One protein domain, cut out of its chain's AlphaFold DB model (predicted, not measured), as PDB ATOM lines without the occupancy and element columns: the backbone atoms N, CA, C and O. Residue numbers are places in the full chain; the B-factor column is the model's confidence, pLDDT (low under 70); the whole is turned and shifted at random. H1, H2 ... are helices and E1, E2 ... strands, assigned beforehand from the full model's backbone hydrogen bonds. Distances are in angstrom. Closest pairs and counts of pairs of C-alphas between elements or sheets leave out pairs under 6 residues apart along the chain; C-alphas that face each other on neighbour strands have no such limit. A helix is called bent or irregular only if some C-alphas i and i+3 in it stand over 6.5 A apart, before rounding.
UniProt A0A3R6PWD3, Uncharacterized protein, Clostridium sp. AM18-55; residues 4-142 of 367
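This is residues 4 to 142 of the 367 residues of an uncharacterized protein of Clostridium sp. AM18-55 (UniProt A0A3R6PWD3). The long helix H5 and H6 form a helical hairpin that packs through H5 on H3, while H2 crosses H3 nearly at a right angle, with H1 against one end of H2 and H4 against its other end. A long stretch without named elements, residues 43 to 69, joins H2 to the short strand E1, and the printed part's first residues pair with E1. The printed part has 139 residues with six named helices and one named strand, in the order H1 H2 E1 H3 H4 H5 H6; the class is mostly helix. It is compact, with a radius of gyration of the C-alphas of 15.2 A, and spans 46 by 37 by 25 A.

H5, the longest helix, covers residues 104 to 120 and is 23.8 A long, from C-alpha 104 at (240.571, 210.247, 196.814) to C-alpha 120 at (219.610, 208.158, 207.934). H6 is residues 125 to 138, 19.8 A. H3 is residues 73 to 85, 19.5 A, and is irregular: C-alphas 74 and 77 are 7.5 A apart. H2 is residues 28 to 42, 21.8 A. H1 is residues 6 to 16, 15.4 A, beginning at C-alpha 6 (214.638, 199.591, 195.279). H4 is residues 89 to 96, 10.6 A, and E1 residues 70 to 72, 6.6 A.

H5 and H6 are a hairpin and touch, at a shallow tilt of 24 degrees, opposite ways; their closest C-alphas, of Thr 115 and Val 128, are 6.3 A apart. H5 touches H3 with residues 113 to 120 alone, closest at the C-alphas of Cys 75 and Met 117, 6.0 A; the tilt of 33 degrees, opposite ways, is only just short of steep. H3 touches H2 with residues 79 to 83 alone, about perpendicular at 88 degrees, closest at the C-alphas of Lys 34 and Leu 83, 6.2 A. H2 touches H1 with residues 28 to 32 alone and H4 with residues 37 to 42 alone; the closest C-alphas are Phe 10 and Glu 28, 6.5 A, and Ala 41 and Arg 95, 5.7 A. H1 and H4 are apart. E1 pairs with no named strand, but residues 4 to 5 pair antiparallel with its residues 70 to 71. Every O i to N i+4 pair is within hydrogen-bond range in H1, H4, H5 and H6; in H2 10 of 11 are, in H3 7 of 9.

The C-alphas farthest apart, of Asp 22 and Lys 126, are 48.0 A apart. The printed part has no cut. The links H1 to H2 and H2 to E1 are long. Mean pLDDT of the printed part is 92.2, with residues 20 to 24 under 70.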
ATOM      1  N   LEU A   4     212.618 204.953 200.459       93.31
ATOM      2  CA  LEU A   4     212.405 204.460 199.112       93.31
ATOM      3  C   LEU A   4     212.707 202.959 199.044       93.31
ATOM      4  O   LEU A   4     213.660 202.434 199.642       93.31
ATOM      5  N   LYS A   5     211.890 202.243 198.279       93.00
ATOM      6  CA  LYS A   5     212.154 200.864 197.868       93.00
ATOM      7  C   LYS A   5     213.080 200.870 196.659       93.00
ATOM      8  O   LYS A   5     213.099 201.797 195.860       93.00
ATOM      9  N   PHE A   6     213.780 199.755 196.455       91.69
ATOM     10  CA  PHE A   6     214.638 199.591 195.279       91.69
ATOM     11  C   PHE A   6     213.893 199.791 193.948       91.69
ATOM     12  O   PHE A   6     214.483 200.282 192.997       91.69
ATOM     13  N   LYS A   7     212.596 199.458 193.885       92.25
ATOM     14  CA  LYS A   7     211.774 199.670 192.687       92.25
ATOM     15  C   LYS A   7     211.735 201.144 192.256       92.25
ATOM     16  O   LYS A   7     211.829 201.415 191.070       92.25
ATOM     17  N   GLU A   8     211.658 202.068 193.210       93.69
ATOM     18  CA  GLU A   8     211.607 203.513 192.940       93.69
ATOM     19  C   GLU A   8     212.961 204.008 192.411       93.69
ATOM     20  O   GLU A   8     213.022 204.675 191.383       93.69
ATOM     21  N   ILE A   9     214.061 203.562 193.031       94.50
ATOM     22  CA  ILE A   9     215.429 203.811 192.541       94.50
ATOM     23  C   ILE A   9     215.633 203.243 191.129       94.50
ATOM     24  O   ILE A   9     216.270 203.856 190.278       94.50
ATOM     25  N   PHE A  10     215.103 202.049 190.872       93.06
ATOM     26  CA  PHE A  10     215.234 201.370 189.590       93.06
ATOM     27  C   PHE A  10     214.479 202.087 188.465       93.06
ATOM     28  O   PHE A  10     215.011 202.202 187.361       93.06
ATOM     29  N   GLU A  11     213.266 202.574 188.733       92.31
ATOM     30  CA  GLU A  11     212.483 203.358 187.772       92.31
ATOM     31  C   GLU A  11     213.217 204.651 187.391       92.31
ATOM     32  O   GLU A  11     213.342 204.958 186.204       92.31
ATOM     33  N   GLU A  12     213.798 205.349 188.369       92.31
ATOM     34  CA  GLU A  12     214.613 206.544 188.127       92.31
ATOM     35  C   GLU A  12     215.897 206.225 187.345       92.31
ATOM     36  O   GLU A  12     216.231 206.913 186.380       92.31
ATOM     37  N   TYR A  13     216.579 205.127 187.683       92.75
ATOM     38  CA  TYR A  13     217.753 204.651 186.949       92.75
ATOM     39  C   TYR A  13     217.453 204.367 185.476       92.75
ATOM     40  O   TYR A  13     218.224 204.766 184.604       92.75
ATOM     41  N   CYS A  14     216.323 203.718 185.186       89.88
ATOM     42  CA  CYS A  14     215.915 203.431 183.812       89.88
ATOM     43  C   CYS A  14     215.597 204.696 183.006       89.88
ATOM     44  O   CYS A  14     215.718 204.668 181.785       89.88
ATOM     45  N   GLY A  15     215.195 205.787 183.665       86.38
ATOM     46  CA  GLY A  15     214.988 207.083 183.017       86.38
ATOM     47  C   GLY A  15     216.287 207.821 182.678       86.38
ATOM     48  O   GLY A  15     216.285 208.656 181.778       86.38
ATOM     49  N   LEU A  16     217.385 207.522 183.380       86.94
ATOM     50  CA  LEU A  16     218.672 208.215 183.233       86.94
ATOM     51  C   LEU A  16     219.695 207.452 182.390       86.94
ATOM     52  O   LEU A  16     220.544 208.071 181.753       86.94
ATOM     53  N   VAL A  17     219.648 206.120 182.403       86.12
ATOM     54  CA  VAL A  17     220.619 205.274 181.705       86.12
ATOM     55  C   VAL A  17     219.910 204.466 180.635       86.12
ATOM     56  O   VAL A  17     219.025 203.667 180.936       86.12
ATOM     57  N   GLU A  18     220.337 204.611 179.383       81.50
ATOM     58  CA  GLU A  18     219.819 203.799 178.285       81.50
ATOM     59  C   GLU A  18     220.258 202.333 178.425       81.50
ATOM     60  O   GLU A  18     221.366 202.009 178.869       81.50
ATOM     61  N   SER A  19     219.360 201.418 178.069       77.81
ATOM     62  CA  SER A  19     219.692 199.999 177.990       77.81
ATOM     63  C   SER A  19     220.621 199.739 176.807       77.81
ATOM     64  O   SER A  19     220.446 200.304 175.734       77.81
ATOM     65  N   LYS A  20     221.598 198.844 176.994       69.12
ATOM     66  CA  LYS A  20     222.505 198.404 175.919       69.12
ATOM     67  C   LYS A  20     221.859 197.403 174.954       69.12
ATOM     68  O   LYS A  20     222.442 197.107 173.918       69.12
ATOM     69  N   GLU A  21     220.711 196.836 175.317       68.06
ATOM     70  CA  GLU A  21     219.925 195.970 174.438       68.06
ATOM     71  C   GLU A  21     218.942 196.847 173.650       68.06
ATOM     72  O   GLU A  21     218.136 197.546 174.267       68.06
ATOM     73  N   ASP A  22     218.992 196.808 172.313       51.38
ATOM     74  CA  ASP A  22     218.058 197.539 171.443       51.38
ATOM     75  C   ASP A  22     216.604 197.204 171.819       51.38
ATOM     76  O   ASP A  22     216.132 196.080 171.632       51.38
ATOM     77  N   GLY A  23     215.889 198.180 172.389       59.50
ATOM     78  CA  GLY A  23     214.506 198.018 172.852       59.50
ATOM     79  C   GLY A  23     214.328 197.197 174.140       59.50
ATOM     80  O   GLY A  23     213.191 196.899 174.510       59.50
ATOM     81  N   GLY A  24     215.410 196.825 174.831       62.41
ATOM     82  CA  GLY A  24     215.368 196.085 176.093       62.41
ATOM     83  C   GLY A  24     215.230 196.994 177.317       62.41
ATOM     84  O   GLY A  24     215.780 198.090 177.359       62.41
ATOM     85  N   THR A  25     214.534 196.535 178.357       73.44
ATOM     86  CA  THR A  25     214.517 197.180 179.682       73.44
ATOM     87  C   THR A  25     215.639 196.627 180.556       73.44
ATOM     88  O   THR A  25     215.889 195.419 180.534       73.44
ATOM     89  N   HIS A  26     216.263 197.466 181.391       84.50
ATOM     90  CA  HIS A  26     217.206 196.987 182.409       84.50
ATOM     91  C   HIS A  26     216.576 195.884 183.271       84.50
ATOM     92  O   HIS A  26     215.377 195.890 183.545       84.50
ATOM     93  N   LYS A  27     217.384 194.932 183.743       88.50
ATOM     94  CA  LYS A  27     216.918 193.914 184.695       88.50
ATOM     95  C   LYS A  27     217.129 194.426 186.114       88.50
ATOM     96  O   LYS A  27     218.267 194.641 186.524       88.50
ATOM     97  N   GLU A  28     216.050 194.544 186.888       88.44
ATOM     98  CA  GLU A  28     216.088 195.055 188.269       88.44
ATOM     99  C   GLU A  28     217.150 194.349 189.130       88.44
ATOM    100  O   GLU A  28     217.905 194.994 189.858       88.44
ATOM    101  N   GLY A  29     217.264 193.022 189.002       88.19
ATOM    102  CA  GLY A  29     218.265 192.233 189.724       88.19
ATOM    103  C   GLY A  29     219.708 192.637 189.406       88.19
ATOM    104  O   GLY A  29     220.514 192.743 190.323       88.19
ATOM    105  N   GLN A  30     220.018 192.933 188.140       89.31
ATOM    106  CA  GLN A  30     221.360 193.358 187.725       89.31
ATOM    107  C   GLN A  30     221.684 194.760 188.245       89.31
ATOM    108  O   GLN A  30     222.786 194.993 188.725       89.31
ATOM    109  N   VAL A  31     220.726 195.692 188.207       91.75
ATOM    110  CA  VAL A  31     220.926 197.046 188.757       91.75
ATOM    111  C   VAL A  31     221.135 196.986 190.274       91.75
ATOM    112  O   VAL A  31     222.010 197.657 190.811       91.75
ATOM    113  N   ARG A  32     220.396 196.121 190.976       93.06
ATOM    114  CA  ARG A  32     220.564 195.913 192.424       93.06
ATOM    115  C   ARG A  32     221.928 195.335 192.776       93.06
ATOM    116  O   ARG A  32     222.514 195.673 193.807       93.06
ATOM    117  N   GLU A  33     222.425 194.460 191.916       92.62
ATOM    118  CA  GLU A  33     223.741 193.861 192.061       92.62
ATOM    119  C   GLU A  33     224.851 194.908 191.925       92.62
ATOM    120  O   GLU A  33     225.789 194.864 192.713       92.62
ATOM    121  N   LYS A  34     224.698 195.919 191.054       95.25
ATOM    122  CA  LYS A  34     225.648 197.045 190.963       95.25
ATOM    123  C   LYS A  34     225.840 197.751 192.303       95.25
ATOM    124  O   LYS A  34     226.971 197.942 192.733       95.25
ATOM    125  N   PHE A  35     224.745 198.100 192.985       96.12
ATOM    126  CA  PHE A  35     224.820 198.726 194.310       96.12
ATOM    127  C   PHE A  35     225.494 197.803 195.333       96.12
ATOM    128  O   PHE A  35     226.388 198.226 196.062       96.12
ATOM    129  N   THR A  36     225.092 196.529 195.347       94.75
ATOM    130  CA  THR A  36     225.660 195.514 196.250       94.75
ATOM    131  C   THR A  36     227.168 195.354 196.049       94.75
ATOM    132  O   THR A  36     227.906 195.296 197.027       94.75
ATOM    133  N   GLU A  37     227.631 195.313 194.797       95.12
ATOM    134  CA  GLU A  37     229.049 195.197 194.454       95.12
ATOM    135  C   GLU A  37     229.868 196.373 194.985       95.12
ATOM    136  O   GLU A  37     230.943 196.155 195.536       95.12
ATOM    137  N   ILE A  38     229.374 197.608 194.849       97.69
ATOM    138  CA  ILE A  38     230.090 198.787 195.354       97.69
ATOM    139  C   ILE A  38     230.097 198.811 196.882       97.69
ATOM    140  O   ILE A  38     231.144 199.061 197.473       97.69
ATOM    141  N   ALA A  39     228.976 198.490 197.531       96.69
ATOM    142  CA  ALA A  39     228.919 198.411 198.990       96.69
ATOM    143  C   ALA A  39     229.888 197.349 199.560       96.69
ATOM    144  O   ALA A  39     230.607 197.633 200.518       96.69
ATOM    145  N   ASP A  40     229.972 196.164 198.935       94.44
ATOM    146  CA  ASP A  40     230.928 195.101 199.307       94.44
ATOM    147  C   ASP A  40     232.385 195.507 199.012       94.44
ATOM    148  O   ASP A  40     233.296 195.229 199.797       94.44
ATOM    149  N   ALA A  41     232.632 196.212 197.902       95.44
ATOM    150  CA  ALA A  41     233.966 196.700 197.559       95.44
ATOM    151  C   ALA A  41     234.470 197.752 198.564       95.44
ATOM    152  O   ALA A  41     235.613 197.663 199.010       95.44
ATOM    153  N   VAL A  42     233.603 198.678 198.989       96.75
ATOM    154  CA  VAL A  42     233.897 199.680 200.032       96.75
ATOM    155  C   VAL A  42     234.015 199.048 201.424       96.75
ATOM    156  O   VAL A  42     234.734 199.571 202.275       96.75
ATOM    157  N   GLY A  43     233.377 197.895 201.644       95.25
ATOM    158  CA  GLY A  43     233.441 197.141 202.899       95.25
ATOM    159  C   GLY A  43     232.423 197.575 203.942       95.25
ATOM    160  O   GLY A  43     232.697 197.457 205.133       95.25
ATOM    161  N   VAL A  44     231.269 198.086 203.512       95.56
ATOM    162  CA  VAL A  44     230.141 198.328 204.417       95.56
ATOM    163  C   VAL A  44     229.472 197.004 204.745       95.56
ATOM    164  O   VAL A  44     229.222 196.194 203.848       95.56
ATOM    165  N   ASP A  45     229.093 196.807 206.006       94.50
ATOM    166  CA  ASP A  45     228.244 195.680 206.373       94.50
ATOM    167  C   ASP A  45     226.868 195.789 205.686       94.50
ATOM    168  O   ASP A  45     226.005 196.607 206.030       94.50
ATOM    169  N   LEU A  46     226.649 194.913 204.704       93.69
ATOM    170  CA  LEU A  46     225.412 194.839 203.932       93.69
ATOM    171  C   LEU A  46     224.183 194.549 204.803       93.69
ATOM    172  O   LEU A  46     223.065 194.868 204.390       93.69
ATOM    173  N   ALA A  47     224.351 193.931 205.978       92.94
ATOM    174  CA  ALA A  47     223.258 193.707 206.913       92.94
ATOM    175  C   ALA A  47     222.753 195.030 207.498       92.94
ATOM    176  O   ALA A  47     221.540 195.221 207.581       92.94
ATOM    177  N   LEU A  48     223.648 195.967 207.823       94.25
ATOM    178  CA  LEU A  48     223.272 197.280 208.353       94.25
ATOM    179  C   LEU A  48     222.507 198.112 207.320       94.25
ATOM    180  O   LEU A  48     221.541 198.783 207.675       94.25
ATOM    181  N   LEU A  49     222.850 197.990 206.033       94.25
ATOM    182  CA  LEU A  49     222.123 198.637 204.928       94.25
ATOM    183  C   LEU A  49     220.701 198.082 204.709       94.25
ATOM    184  O   LEU A  49     219.910 198.650 203.956       94.25
ATOM    185  N   ARG A  50     220.367 196.945 205.330       92.75
ATOM    186  CA  ARG A  50     219.031 196.319 205.282       92.75
ATOM    187  C   ARG A  50     218.221 196.562 206.555       92.75
ATOM    188  O   ARG A  50     217.052 196.180 206.616       92.75
ATOM    189  N   GLN A  51     218.837 197.171 207.562       93.50
ATOM    190  CA  GLN A  51     218.212 197.537 208.824       93.50
ATOM    191  C   GLN A  51     217.816 199.008 208.791       93.50
ATOM    192  O   GLN A  51     218.511 199.824 208.192       93.50
ATOM    193  N   TYR A  52     216.700 199.347 209.427       93.81
ATOM    194  CA  TYR A  52     216.248 200.733 209.513       93.81
ATOM    195  C   TYR A  52     215.366 200.962 210.737       93.81
ATOM    196  O   TYR A  52     214.652 200.060 211.182       93.81
ATOM    197  N   LYS A  53     215.385 202.179 211.268       93.44
ATOM    198  CA  LYS A  53     214.550 202.596 212.389       93.44
ATOM    199  C   LYS A  53     213.130 202.875 211.912       93.44
ATOM    200  O   LYS A  53     212.916 203.635 210.969       93.44
ATOM    201  N   LYS A  54     212.159 202.237 212.552       90.31
ATOM    202  CA  LYS A  54     210.730 202.455 212.309       90.31
ATOM    203  C   LYS A  54     210.240 203.702 213.044       90.31
ATOM    204  O   LYS A  54     210.907 204.214 213.942       90.31
ATOM    205  N   ASP A  55     209.026 204.132 212.711       87.06
ATOM    206  CA  ASP A  55     208.377 205.289 213.342       87.06
ATOM    207  C   ASP A  55     208.130 205.096 214.850       87.06
ATOM    208  O   ASP A  55     208.124 206.065 215.602       87.06
ATOM    209  N   ASP A  56     207.992 203.848 215.311       88.81
ATOM    210  CA  ASP A  56     207.882 203.493 216.736       88.81
ATOM    211  C   ASP A  56     209.228 203.543 217.492       88.81
ATOM    212  O   ASP A  56     209.292 203.250 218.685       88.81
ATOM    213  N   GLY A  57     210.314 203.910 216.804       86.69
ATOM    214  CA  GLY A  57     211.663 204.005 217.351       86.69
ATOM    215  C   GLY A  57     212.425 202.681 217.418       86.69
ATOM    216  O   GLY A  57     213.606 202.697 217.771       86.69
ATOM    217  N   THR A  58     211.805 201.552 217.062       91.12
ATOM    218  CA  THR A  58     212.465 200.241 217.044       91.12
ATOM    219  C   THR A  58     213.276 200.033 215.767       91.12
ATOM    220  O   THR A  58     212.913 200.508 214.689       91.12
ATOM    221  N   MET A  59     214.381 199.291 215.869       93.12
ATOM    222  CA  MET A  59     215.148 198.878 214.695       93.12
ATOM    223  C   MET A  59     214.485 197.676 214.027       93.12
ATOM    224  O   MET A  59     214.284 196.626 214.639       93.12
ATOM    225  N   TYR A  60     214.167 197.811 212.743       91.19
ATOM    226  CA  TYR A  60     213.846 196.675 211.900       91.19
ATOM    227  C   TYR A  60     215.122 195.890 211.601       91.19
ATOM    228  O   TYR A  60     216.037 196.403 210.960       91.19
ATOM    229  N   VAL A  61     215.139 194.622 212.006       89.62
ATOM    230  CA  VAL A  61     216.174 193.658 211.633       89.62
ATOM    231  C   VAL A  61     215.492 192.490 210.941       89.62
ATOM    232  O   VAL A  61     214.636 191.819 211.521       89.62
ATOM    233  N   SER A  62     215.823 192.268 209.671       82.81
ATOM    234  CA  SER A  62     215.264 191.135 208.943       82.81
ATOM    235  C   SER A  62     215.962 189.840 209.358       82.81
ATOM    236  O   SER A  62     217.191 189.809 209.382       82.81
ATOM    237  N   PRO A  63     215.227 188.738 209.585       76.88
ATOM    238  CA  PRO A  63     215.836 187.432 209.829       76.88
ATOM    239  C   PRO A  63     216.457 186.825 208.560       76.88
ATOM    240  O   PRO A  63     217.112 185.790 208.625       76.88
ATOM    241  N   LYS A  64     216.227 187.427 207.382       83.44
ATOM    242  CA  LYS A  64     216.750 186.944 206.101       83.44
ATOM    243  C   LYS A  64     217.919 187.804 205.644       83.44
ATOM    244  O   LYS A  64     217.754 188.995 205.397       83.44
ATOM    245  N   ALA A  65     219.050 187.159 205.371       73.38
ATOM    246  CA  ALA A  65     220.206 187.797 204.745       73.38
ATOM    247  C   ALA A  65     219.902 188.371 203.344       73.38
ATOM    248  O   ALA A  65     220.651 189.189 202.837       73.38
ATOM    249  N   THR A  66     218.795 187.981 202.707       78.88
ATOM    250  CA  THR A  66     218.378 188.465 201.378       78.88
ATOM    251  C   THR A  66     217.324 189.570 201.428       78.88
ATOM    252  O   THR A  66     216.683 189.863 200.417       78.88
ATOM    253  N   ALA A  67     217.105 190.177 202.599       83.94
ATOM    254  CA  ALA A  67     216.153 191.268 202.738       83.94
ATOM    255  C   ALA A  67     216.470 192.423 201.768       83.94
ATOM    256  O   ALA A  67     217.642 192.749 201.552       83.94
ATOM    257  N   PRO A  68     215.441 193.040 201.160       86.38
ATOM    258  CA  PRO A  68     215.648 194.140 200.232       86.38
ATOM    259  C   PRO A  68     216.178 195.371 200.970       86.38
ATOM    260  O   PRO A  68     215.753 195.657 202.089       86.38
ATOM    261  N   TYR A  69     217.043 196.132 200.300       91.44
ATOM    262  CA  TYR A  69     217.497 197.429 200.790       91.44
ATOM    263  C   TYR A  69     216.328 198.412 200.959       91.44
ATOM    264  O   TYR A  69     215.285 198.326 200.286       91.44
ATOM    265  N   ARG A  70     216.522 199.354 201.877       90.75
ATOM    266  CA  ARG A  70     215.711 200.560 202.029       90.75
ATOM    267  C   ARG A  70     216.642 201.747 201.898       90.75
ATOM    268  O   ARG A  70     217.727 201.725 202.466       90.75
ATOM    269  N   PHE A  71     216.223 202.748 201.138       94.94
ATOM    270  CA  PHE A  71     217.042 203.924 200.881       94.94
ATOM    271  C   PHE A  71     216.362 205.132 201.510       94.94
ATOM    272  O   PHE A  71     215.239 205.447 201.125       94.94
ATOM    273  N   PRO A  72     216.994 205.794 202.486       95.88
ATOM    274  CA  PRO A  72     216.532 207.094 202.947       95.88
ATOM    275  C   PRO A  72     216.415 208.047 201.753       95.88
ATOM    276  O   PRO A  72     217.314 208.079 200.910       95.88
ATOM    277  N   GLU A  73     215.319 208.798 201.658       94.94
ATOM    278  CA  GLU A  73     215.056 209.675 200.507       94.94
ATOM    279  C   GLU A  73     216.201 210.676 200.257       94.94
ATOM    280  O   GLU A  73     216.635 210.874 199.124       94.94
ATOM    281  N   ASN A  74     216.794 211.210 201.327       95.06
ATOM    282  CA  ASN A  74     217.949 212.110 201.272       95.06
ATOM    283  C   ASN A  74     219.248 211.455 200.758       95.06
ATOM    284  O   ASN A  74     220.230 212.152 200.530       95.06
ATOM    285  N   CYS A  75     219.285 210.130 200.604       96.56
ATOM    286  CA  CYS A  75     220.419 209.382 200.057       96.56
ATOM    287  C   CYS A  75     220.178 208.909 198.615       96.56
ATOM    288  O   CYS A  75     221.024 208.206 198.058       96.56
ATOM    289  N   LYS A  76     219.044 209.271 198.007       95.88
ATOM    290  CA  LYS A  76     218.669 208.857 196.651       95.88
ATOM    291  C   LYS A  76     219.733 209.223 195.616       95.88
ATOM    292  O   LYS A  76     220.189 208.345 194.891       95.88
ATOM    293  N   ASP A  77     220.195 210.472 195.616       96.19
ATOM    294  CA  ASP A  77     221.192 210.962 194.654       96.19
ATOM    295  C   ASP A  77     222.529 210.223 194.780       96.19
ATOM    296  O   ASP A  77     223.159 209.890 193.779       96.19
ATOM    297  N   PHE A  78     222.933 209.883 196.006       97.81
ATOM    298  CA  PHE A  78     224.127 209.075 196.255       97.81
ATOM    299  C   PHE A  78     223.988 207.653 195.691       97.81
ATOM    300  O   PHE A  78     224.900 207.148 195.035       97.81
ATOM    301  N   VAL A  79     222.834 207.008 195.894       97.31
ATOM    302  CA  VAL A  79     222.557 205.679 195.322       97.31
ATOM    303  C   VAL A  79     222.551 205.750 193.795       97.31
ATOM    304  O   VAL A  79     223.154 204.902 193.138       97.31
ATOM    305  N   MET A  80     221.916 206.774 193.226       96.44
ATOM    306  CA  MET A  80     221.883 207.000 191.784       96.44
ATOM    307  C   MET A  80     223.280 207.213 191.206       96.44
ATOM    308  O   MET A  80     223.618 206.590 190.200       96.44
ATOM    309  N   HIS A  81     224.116 208.003 191.877       96.62
ATOM    310  CA  HIS A  81     225.510 208.207 191.501       96.62
ATOM    311  C   HIS A  81     226.271 206.871 191.424       96.62
ATOM    312  O   HIS A  81     226.863 206.564 190.392       96.62
ATOM    313  N   ILE A  82     226.164 206.012 192.447       97.38
ATOM    314  CA  ILE A  82     226.773 204.669 192.427       97.38
ATOM    315  C   ILE A  82     226.315 203.853 191.208       97.38
ATOM    316  O   ILE A  82     227.122 203.196 190.549       97.38
ATOM    317  N   LEU A  83     225.011 203.850 190.920       96.56
ATOM    318  CA  LEU A  83     224.438 203.022 189.858       96.56
ATOM    319  C   LEU A  83     224.835 203.498 188.456       96.56
ATOM    320  O   LEU A  83     225.089 202.664 187.580       96.56
ATOM    321  N   VAL A  84     224.870 204.816 188.247       95.12
ATOM    322  CA  VAL A  84     225.243 205.451 186.975       95.12
ATOM    323  C   VAL A  84     226.731 205.251 186.696       95.12
ATOM    324  O   VAL A  84     227.084 204.797 185.611       95.12
ATOM    325  N   HIS A  85     227.584 205.490 187.693       95.62
ATOM    326  CA  HIS A  85     229.040 205.454 187.542       95.62
ATOM    327  C   HIS A  85     229.659 204.063 187.756       95.62
ATOM    328  O   HIS A  85     230.868 203.903 187.657       95.62
ATOM    329  N   HIS A  86     228.864 203.008 187.986       95.25
ATOM    330  CA  HIS A  86     229.355 201.636 188.239       95.25
ATOM    331  C   HIS A  86     230.360 201.110 187.191       95.25
ATOM    332  O   HIS A  86     231.213 200.265 187.493       95.25
ATOM    333  N   THR A  87     230.260 201.590 185.949       93.25
ATOM    334  CA  THR A  87     231.144 201.208 184.838       93.25
ATOM    335  C   THR A  87     232.314 202.155 184.601       93.25
ATOM    336  O   THR A  87     233.132 201.853 183.732       93.25
ATOM    337  N   ASP A  88     232.418 203.248 185.346       96.38
ATOM    338  CA  ASP A  88     233.502 204.216 185.212       96.38
ATOM    339  C   ASP A  88     234.825 203.632 185.712       96.38
ATOM    340  O   ASP A  88     234.858 202.639 186.444       96.38
ATOM    341  N   SER A  89     235.938 204.217 185.266       96.75
ATOM    342  CA  SER A  89     237.273 203.658 185.501       96.75
ATOM    343  C   SER A  89     237.583 203.479 186.987       96.75
ATOM    344  O   SER A  89     238.098 202.440 187.385       96.75
ATOM    345  N   ASP A  90     237.252 204.461 187.817       96.62
ATOM    346  CA  ASP A  90     237.469 204.424 189.263       96.62
ATOM    347  C   ASP A  90     236.600 203.367 189.964       96.62
ATOM    348  O   ASP A  90     237.103 202.618 190.801       96.62
ATOM    349  N   TYR A  91     235.329 203.224 189.581       97.00
ATOM    350  CA  TYR A  91     234.449 202.166 190.090       97.00
ATOM    351  C   TYR A  91     234.855 200.768 189.604       97.00
ATOM    352  O   TYR A  91     234.631 199.775 190.302       97.00
ATOM    353  N   GLN A  92     235.463 200.652 188.422       96.50
ATOM    354  CA  GLN A  92     236.062 199.394 187.977       96.50
ATOM    355  C   GLN A  92     237.284 199.026 188.825       96.50
ATOM    356  O   GLN A  92     237.355 197.888 189.289       96.50
ATOM    357  N   GLU A  93     238.201 199.968 189.073       95.94
ATOM    358  CA  GLU A  93     239.366 199.744 189.943       95.94
ATOM    359  C   GLU A  93     238.940 199.384 191.370       95.94
ATOM    360  O   GLU A  93     239.463 198.432 191.950       95.94
ATOM    361  N   LEU A  94     237.913 200.054 191.902       95.81
ATOM    362  CA  LEU A  94     237.312 199.724 193.195       95.81
ATOM    363  C   LEU A  94     236.830 198.263 193.244       95.81
ATOM    364  O   LEU A  94     237.128 197.545 194.195       95.81
ATOM    365  N   ARG A  95     236.130 197.790 192.203       95.00
ATOM    366  CA  ARG A  95     235.625 196.404 192.110       95.00
ATOM    367  C   ARG A  95     236.708 195.359 191.822       95.00
ATOM    368  O   ARG A  95     236.468 194.168 192.036       95.00
ATOM    369  N   ARG A  96     237.877 195.778 191.333       93.12
ATOM    370  CA  ARG A  96     239.096 194.953 191.251       93.12
ATOM    371  C   ARG A  96     239.865 194.915 192.577       93.12
ATOM    372  O   ARG A  96     240.742 194.083 192.731       93.12
ATOM    373  N   GLY A  97     239.522 195.769 193.546       90.69
ATOM    374  CA  GLY A  97     240.287 195.922 194.789       90.69
ATOM    375  C   GLY A  97     241.548 196.782 194.628       90.69
ATOM    376  O   GLY A  97     242.340 196.902 195.559       90.69
ATOM    377  N   ASN A  98     241.719 197.438 193.478       91.69
ATOM    378  CA  ASN A  98     242.871 198.275 193.152       91.69
ATOM    379  C   ASN A  98     242.709 199.689 193.723       91.69
ATOM    380  O   ASN A  98     242.713 200.690 193.002       91.69
ATOM    381  N   PHE A  99     242.583 199.798 195.046       91.69
ATOM    382  CA  PHE A  99     242.300 201.069 195.723       91.69
ATOM    383  C   PHE A  99     243.355 202.151 195.448       91.69
ATOM    384  O   PHE A  99     243.041 203.339 195.438       91.69
ATOM    385  N   ARG A 100     244.599 201.768 195.124       89.31
ATOM    386  CA  ARG A 100     245.661 202.706 194.722       89.31
ATOM    387  C   ARG A 100     245.295 203.554 193.495       89.31
ATOM    388  O   ARG A 100     245.776 204.685 193.397       89.31
ATOM    389  N   ASN A 101     244.468 203.035 192.593       92.25
ATOM    390  CA  ASN A 101     244.075 203.717 191.359       92.25
ATOM    391  C   ASN A 101     242.744 204.468 191.495       92.25
ATOM    392  O   ASN A 101     242.363 205.211 190.594       92.25
ATOM    393  N   VAL A 102     242.049 204.314 192.624       95.75
ATOM    394  CA  VAL A 102     240.805 205.036 192.891       95.75
ATOM    395  C   VAL A 102     241.143 206.462 193.366       95.75
ATOM    396  O   VAL A 102     241.978 206.630 194.272       95.75
ATOM    397  N   PRO A 103     240.535 207.509 192.775       95.81
ATOM    398  CA  PRO A 103     240.705 208.885 193.229       95.81
ATOM    399  C   PRO A 103     240.240 209.075 194.674       95.81
ATOM    400  O   PRO A 103     239.235 208.502 195.101       95.81
ATOM    401  N   VAL A 104     240.937 209.935 195.422       96.06
ATOM    402  CA  VAL A 104     240.571 210.247 196.814       96.06
ATOM    403  C   VAL A 104     239.169 210.847 196.894       96.06
ATOM    404  O   VAL A 104     238.413 210.467 197.776       96.06
ATOM    405  N   SER A 105     238.775 211.692 195.936       95.94
ATOM    406  CA  SER A 105     237.425 212.266 195.860       95.94
ATOM    407  C   SER A 105     236.330 211.200 195.752       95.94
ATOM    408  O   SER A 105     235.321 211.291 196.451       95.94
ATOM    409  N   THR A 106     236.540 210.168 194.930       97.31
ATOM    410  CA  THR A 106     235.617 209.031 194.804       97.31
ATOM    411  C   THR A 106     235.525 208.275 196.129       97.31
ATOM    412  O   THR A 106     234.424 208.002 196.608       97.31
ATOM    413  N   MET A 107     236.662 207.996 196.779       97.00
ATOM    414  CA  MET A 107     236.672 207.360 198.104       97.00
ATOM    415  C   MET A 107     235.935 208.202 199.154       97.00
ATOM    416  O   MET A 107     235.123 207.653 199.895       97.00
ATOM    417  N   THR A 108     236.179 209.517 199.203       96.81
ATOM    418  CA  THR A 108     235.501 210.453 200.114       96.81
ATOM    419  C   THR A 108     233.992 210.398 199.908       96.81
ATOM    420  O   THR A 108     233.256 210.169 200.866       96.81
ATOM    421  N   SER A 109     233.531 210.514 198.658       97.44
ATOM    422  CA  SER A 109     232.104 210.463 198.328       97.44
ATOM    423  C   SER A 109     231.451 209.150 198.769       97.44
ATOM    424  O   SER A 109     230.321 209.164 199.253       97.44
ATOM    425  N   LEU A 110     232.140 208.016 198.615       98.12
ATOM    426  CA  LEU A 110     231.633 206.707 199.030       98.12
ATOM    427  C   LEU A 110     231.578 206.572 200.555       98.12
ATOM    428  O   LEU A 110     230.537 206.195 201.093       98.12
ATOM    429  N   VAL A 111     232.666 206.911 201.254       97.81
ATOM    430  CA  VAL A 111     232.740 206.839 202.723       97.81
ATOM    431  C   VAL A 111     231.691 207.746 203.359       97.81
ATOM    432  O   VAL A 111     230.934 207.298 204.223       97.81
ATOM    433  N   ASP A 112     231.597 209.004 202.925       97.81
ATOM    434  CA  ASP A 112     230.652 209.964 203.497       97.81
ATOM    435  C   ASP A 112     229.202 209.645 203.103       97.81
ATOM    436  O   ASP A 112     228.299 209.754 203.939       97.81
ATOM    437  N   GLY A 113     228.970 209.169 201.875       98.12
ATOM    438  CA  GLY A 113     227.648 208.761 201.402       98.12
ATOM    439  C   GLY A 113     227.088 207.559 202.164       98.12
ATOM    440  O   GLY A 113     225.962 207.615 202.664       98.12
ATOM    441  N   PHE A 114     227.880 206.497 202.354       98.44
ATOM    442  CA  PHE A 114     227.459 205.352 203.171       98.44
ATOM    443  C   PHE A 114     227.327 205.711 204.655       98.44
ATOM    444  O   PHE A 114     226.379 205.262 205.301       98.44
ATOM    445  N   THR A 115     228.205 206.563 205.192       98.12
ATOM    446  CA  THR A 115     228.082 207.080 206.569       98.12
ATOM    447  C   THR A 115     226.746 207.810 206.761       98.12
ATOM    448  O   THR A 115     226.004 207.523 207.702       98.12
ATOM    449  N   THR A 116     226.403 208.709 205.835       98.06
ATOM    450  CA  THR A 116     225.137 209.461 205.837       98.06
ATOM    451  C   THR A 116     223.931 208.536 205.698       98.06
ATOM    452  O   THR A 116     222.932 208.712 206.401       98.06
ATOM    453  N   MET A 117     224.030 207.515 204.842       97.88
ATOM    454  CA  MET A 117     222.985 206.510 204.673       97.88
ATOM    455  C   MET A 117     222.746 205.728 205.962       97.88
ATOM    456  O   MET A 117     221.598 205.596 206.370       97.88
ATOM    457  N   LEU A 118     223.796 205.264 206.645       97.69
ATOM    458  CA  LEU A 118     223.656 204.537 207.909       97.69
ATOM    459  C   LEU A 118     223.039 205.412 209.013       97.69
ATOM    460  O   LEU A 118     222.129 204.955 209.707       97.69
ATOM    461  N   PHE A 119     223.450 206.679 209.129       97.06
ATOM    462  CA  PHE A 119     222.790 207.631 210.032       97.06
ATOM    463  C   PHE A 119     221.307 207.808 209.693       97.06
ATOM    464  O   PHE A 119     220.456 207.776 210.579       97.06
ATOM    465  N   SER A 120     220.985 207.949 208.407       96.69
ATOM    466  CA  SER A 120     219.610 208.158 207.934       96.69
ATOM    467  C   SER A 120     218.753 206.885 208.025       96.69
ATOM    468  O   SER A 120     217.536 206.955 208.135       96.69
ATOM    469  N   LEU A 121     219.366 205.701 208.064       96.12
ATOM    470  CA  LEU A 121     218.692 204.453 208.432       96.12
ATOM    471  C   LEU A 121     218.403 204.376 209.942       96.12
ATOM    472  O   LEU A 121     217.643 203.514 210.371       96.12
ATOM    473  N   GLY A 122     218.942 205.292 210.750       95.75
ATOM    474  CA  GLY A 122     218.668 205.407 212.181       95.75
ATOM    475  C   GLY A 122     219.592 204.583 213.078       95.75
ATOM    476  O   GLY A 122     219.240 204.347 214.236       95.75
ATOM    477  N   HIS A 123     220.753 204.165 212.561       96.44
ATOM    478  CA  HIS A 123     221.818 203.552 213.358       96.44
ATOM    479  C   HIS A 123     222.434 204.561 214.332       96.44
ATOM    480  O   HIS A 123     222.485 205.761 214.061       96.44
ATOM    481  N   ASP A 124     222.907 204.073 215.476       95.50
ATOM    482  CA  ASP A 124     223.563 204.908 216.477       95.50
ATOM    483  C   ASP A 124     224.974 205.338 216.041       95.50
ATOM    484  O   ASP A 124     225.633 204.690 215.225       95.50
ATOM    485  N   GLU A 125     225.463 206.428 216.630       97.00
ATOM    486  CA  GLU A 125     226.749 207.027 216.266       97.00
ATOM    487  C   GLU A 125     227.927 206.056 216.422       97.00
ATOM    488  O   GLU A 125     228.817 206.040 215.574       97.00
ATOM    489  N   LYS A 126     227.932 205.200 217.450       97.62
ATOM    490  CA  LYS A 126     229.022 204.240 217.664       97.62
ATOM    491  C   LYS A 126     229.070 203.219 216.529       97.62
ATOM    492  O   LYS A 126     230.152 202.955 216.003       97.62
ATOM    493  N   THR A 127     227.920 202.680 216.127       96.88
ATOM    494  CA  THR A 127     227.816 201.755 214.989       96.88
ATOM    495  C   THR A 127     228.281 202.415 213.692       96.88
ATOM    496  O   THR A 127     229.104 201.845 212.970       96.88
ATOM    497  N   VAL A 128     227.829 203.643 213.425       98.12
ATOM    498  CA  VAL A 128     228.203 204.375 212.210       98.12
ATOM    499  C   VAL A 128     229.698 204.701 212.180       98.12
ATOM    500  O   VAL A 128     230.356 204.466 211.169       98.12
ATOM    501  N   GLN A 129     230.275 205.178 213.286       97.69
ATOM    502  CA  GLN A 129     231.707 205.485 213.358       97.69
ATOM    503  C   GLN A 129     232.578 204.229 213.245       97.69
ATOM    504  O   GLN A 129     233.654 204.281 212.649       97.69
ATOM    505  N   ASN A 130     232.121 203.089 213.771       97.31
ATOM    506  CA  ASN A 130     232.814 201.819 213.583       97.31
ATOM    507  C   ASN A 130     232.821 201.397 212.104       97.31
ATOM    508  O   ASN A 130     233.880 201.079 211.566       97.31
ATOM    509  N   GLN A 131     231.675 201.480 211.420       97.38
ATOM    510  CA  GLN A 131     231.590 201.215 209.979       97.38
ATOM    511  C   GLN A 131     232.441 202.187 209.160       97.38
ATOM    512  O   GLN A 131     233.165 201.759 208.264       97.38
ATOM    513  N   ARG A 132     232.438 203.481 209.505       97.94
ATOM    514  CA  ARG A 132     233.312 204.474 208.870       97.94
ATOM    515  C   ARG A 132     234.777 204.058 208.963       97.94
ATOM    516  O   ARG A 132     235.457 204.032 207.943       97.94
ATOM    517  N   ARG A 133     235.259 203.665 210.147       96.00
ATOM    518  CA  ARG A 133     236.645 203.195 210.330       96.00
ATOM    519  C   ARG A 133     236.952 201.942 209.509       96.00
ATOM    520  O   ARG A 133     238.044 201.854 208.959       96.00
ATOM    521  N   GLN A 134     236.010 201.005 209.401       96.31
ATOM    522  CA  GLN A 134     236.175 199.799 208.581       96.31
ATOM    523  C   GLN A 134     236.306 200.135 207.090       96.31
ATOM    524  O   GLN A 134     237.236 199.652 206.443       96.31
ATOM    525  N   MET A 135     235.447 201.018 206.569       97.56
ATOM    526  CA  MET A 135     235.557 201.516 205.193       97.56
ATOM    527  C   MET A 135     236.883 202.251 204.965       97.56
ATOM    528  O   MET A 135     237.598 201.972 204.004       97.56
ATOM    529  N   GLU A 136     237.242 203.173 205.867       96.44
ATOM    530  CA  GLU A 136     238.482 203.951 205.780       96.44
ATOM    531  C   GLU A 136     239.720 203.045 205.791       96.44
ATOM    532  O   GLU A 136     240.663 203.289 205.037       96.44
ATOM    533  N   HIS A 137     239.714 201.994 206.614       94.56
ATOM    534  CA  HIS A 137     240.783 201.003 206.672       94.56
ATOM    535  C   HIS A 137     240.872 200.199 205.372       94.56
ATOM    536  O   HIS A 137     241.941 200.129 204.768       94.56
ATOM    537  N   ARG A 138     239.748 199.642 204.897       94.12
ATOM    538  CA  ARG A 138     239.707 198.826 203.675       94.12
ATOM    539  C   ARG A 138     240.188 199.592 202.446       94.12
ATOM    540  O   ARG A 138     240.946 199.050 201.653       94.12
ATOM    541  N   LEU A 139     239.786 200.855 202.321       94.94
ATOM    542  CA  LEU A 139     240.166 201.727 201.208       94.94
ATOM    543  C   LEU A 139     241.546 202.383 201.382       94.94
ATOM    544  O   LEU A 139     241.974 203.131 200.504       94.94
ATOM    545  N   GLN A 140     242.225 202.161 202.515       93.56
ATOM    546  CA  GLN A 140     243.439 202.888 202.914       93.56
ATOM    547  C   GLN A 140     243.255 204.421 202.883       93.56
ATOM    548  O   GLN A 140     244.190 205.187 202.636       93.56
ATOM    549  N   TYR A 141     242.030 204.884 203.142       94.12
ATOM    550  CA  TYR A 141     241.560 206.237 202.860       94.12
ATOM    551  C   TYR A 141     242.392 207.322 203.548       94.12
ATOM    552  O   TYR A 141     242.832 208.268 202.901       94.12
ATOM    553  N   ARG A 142     242.656 207.182 204.854       90.69
ATOM    554  CA  ARG A 142     243.365 208.214 205.633       90.69
ATOM    555  C   ARG A 142     244.764 208.486 205.090       90.69
ATOM    556  O   ARG A 142     245.127 209.634 204.872       90.69
TER     557      ARG A 142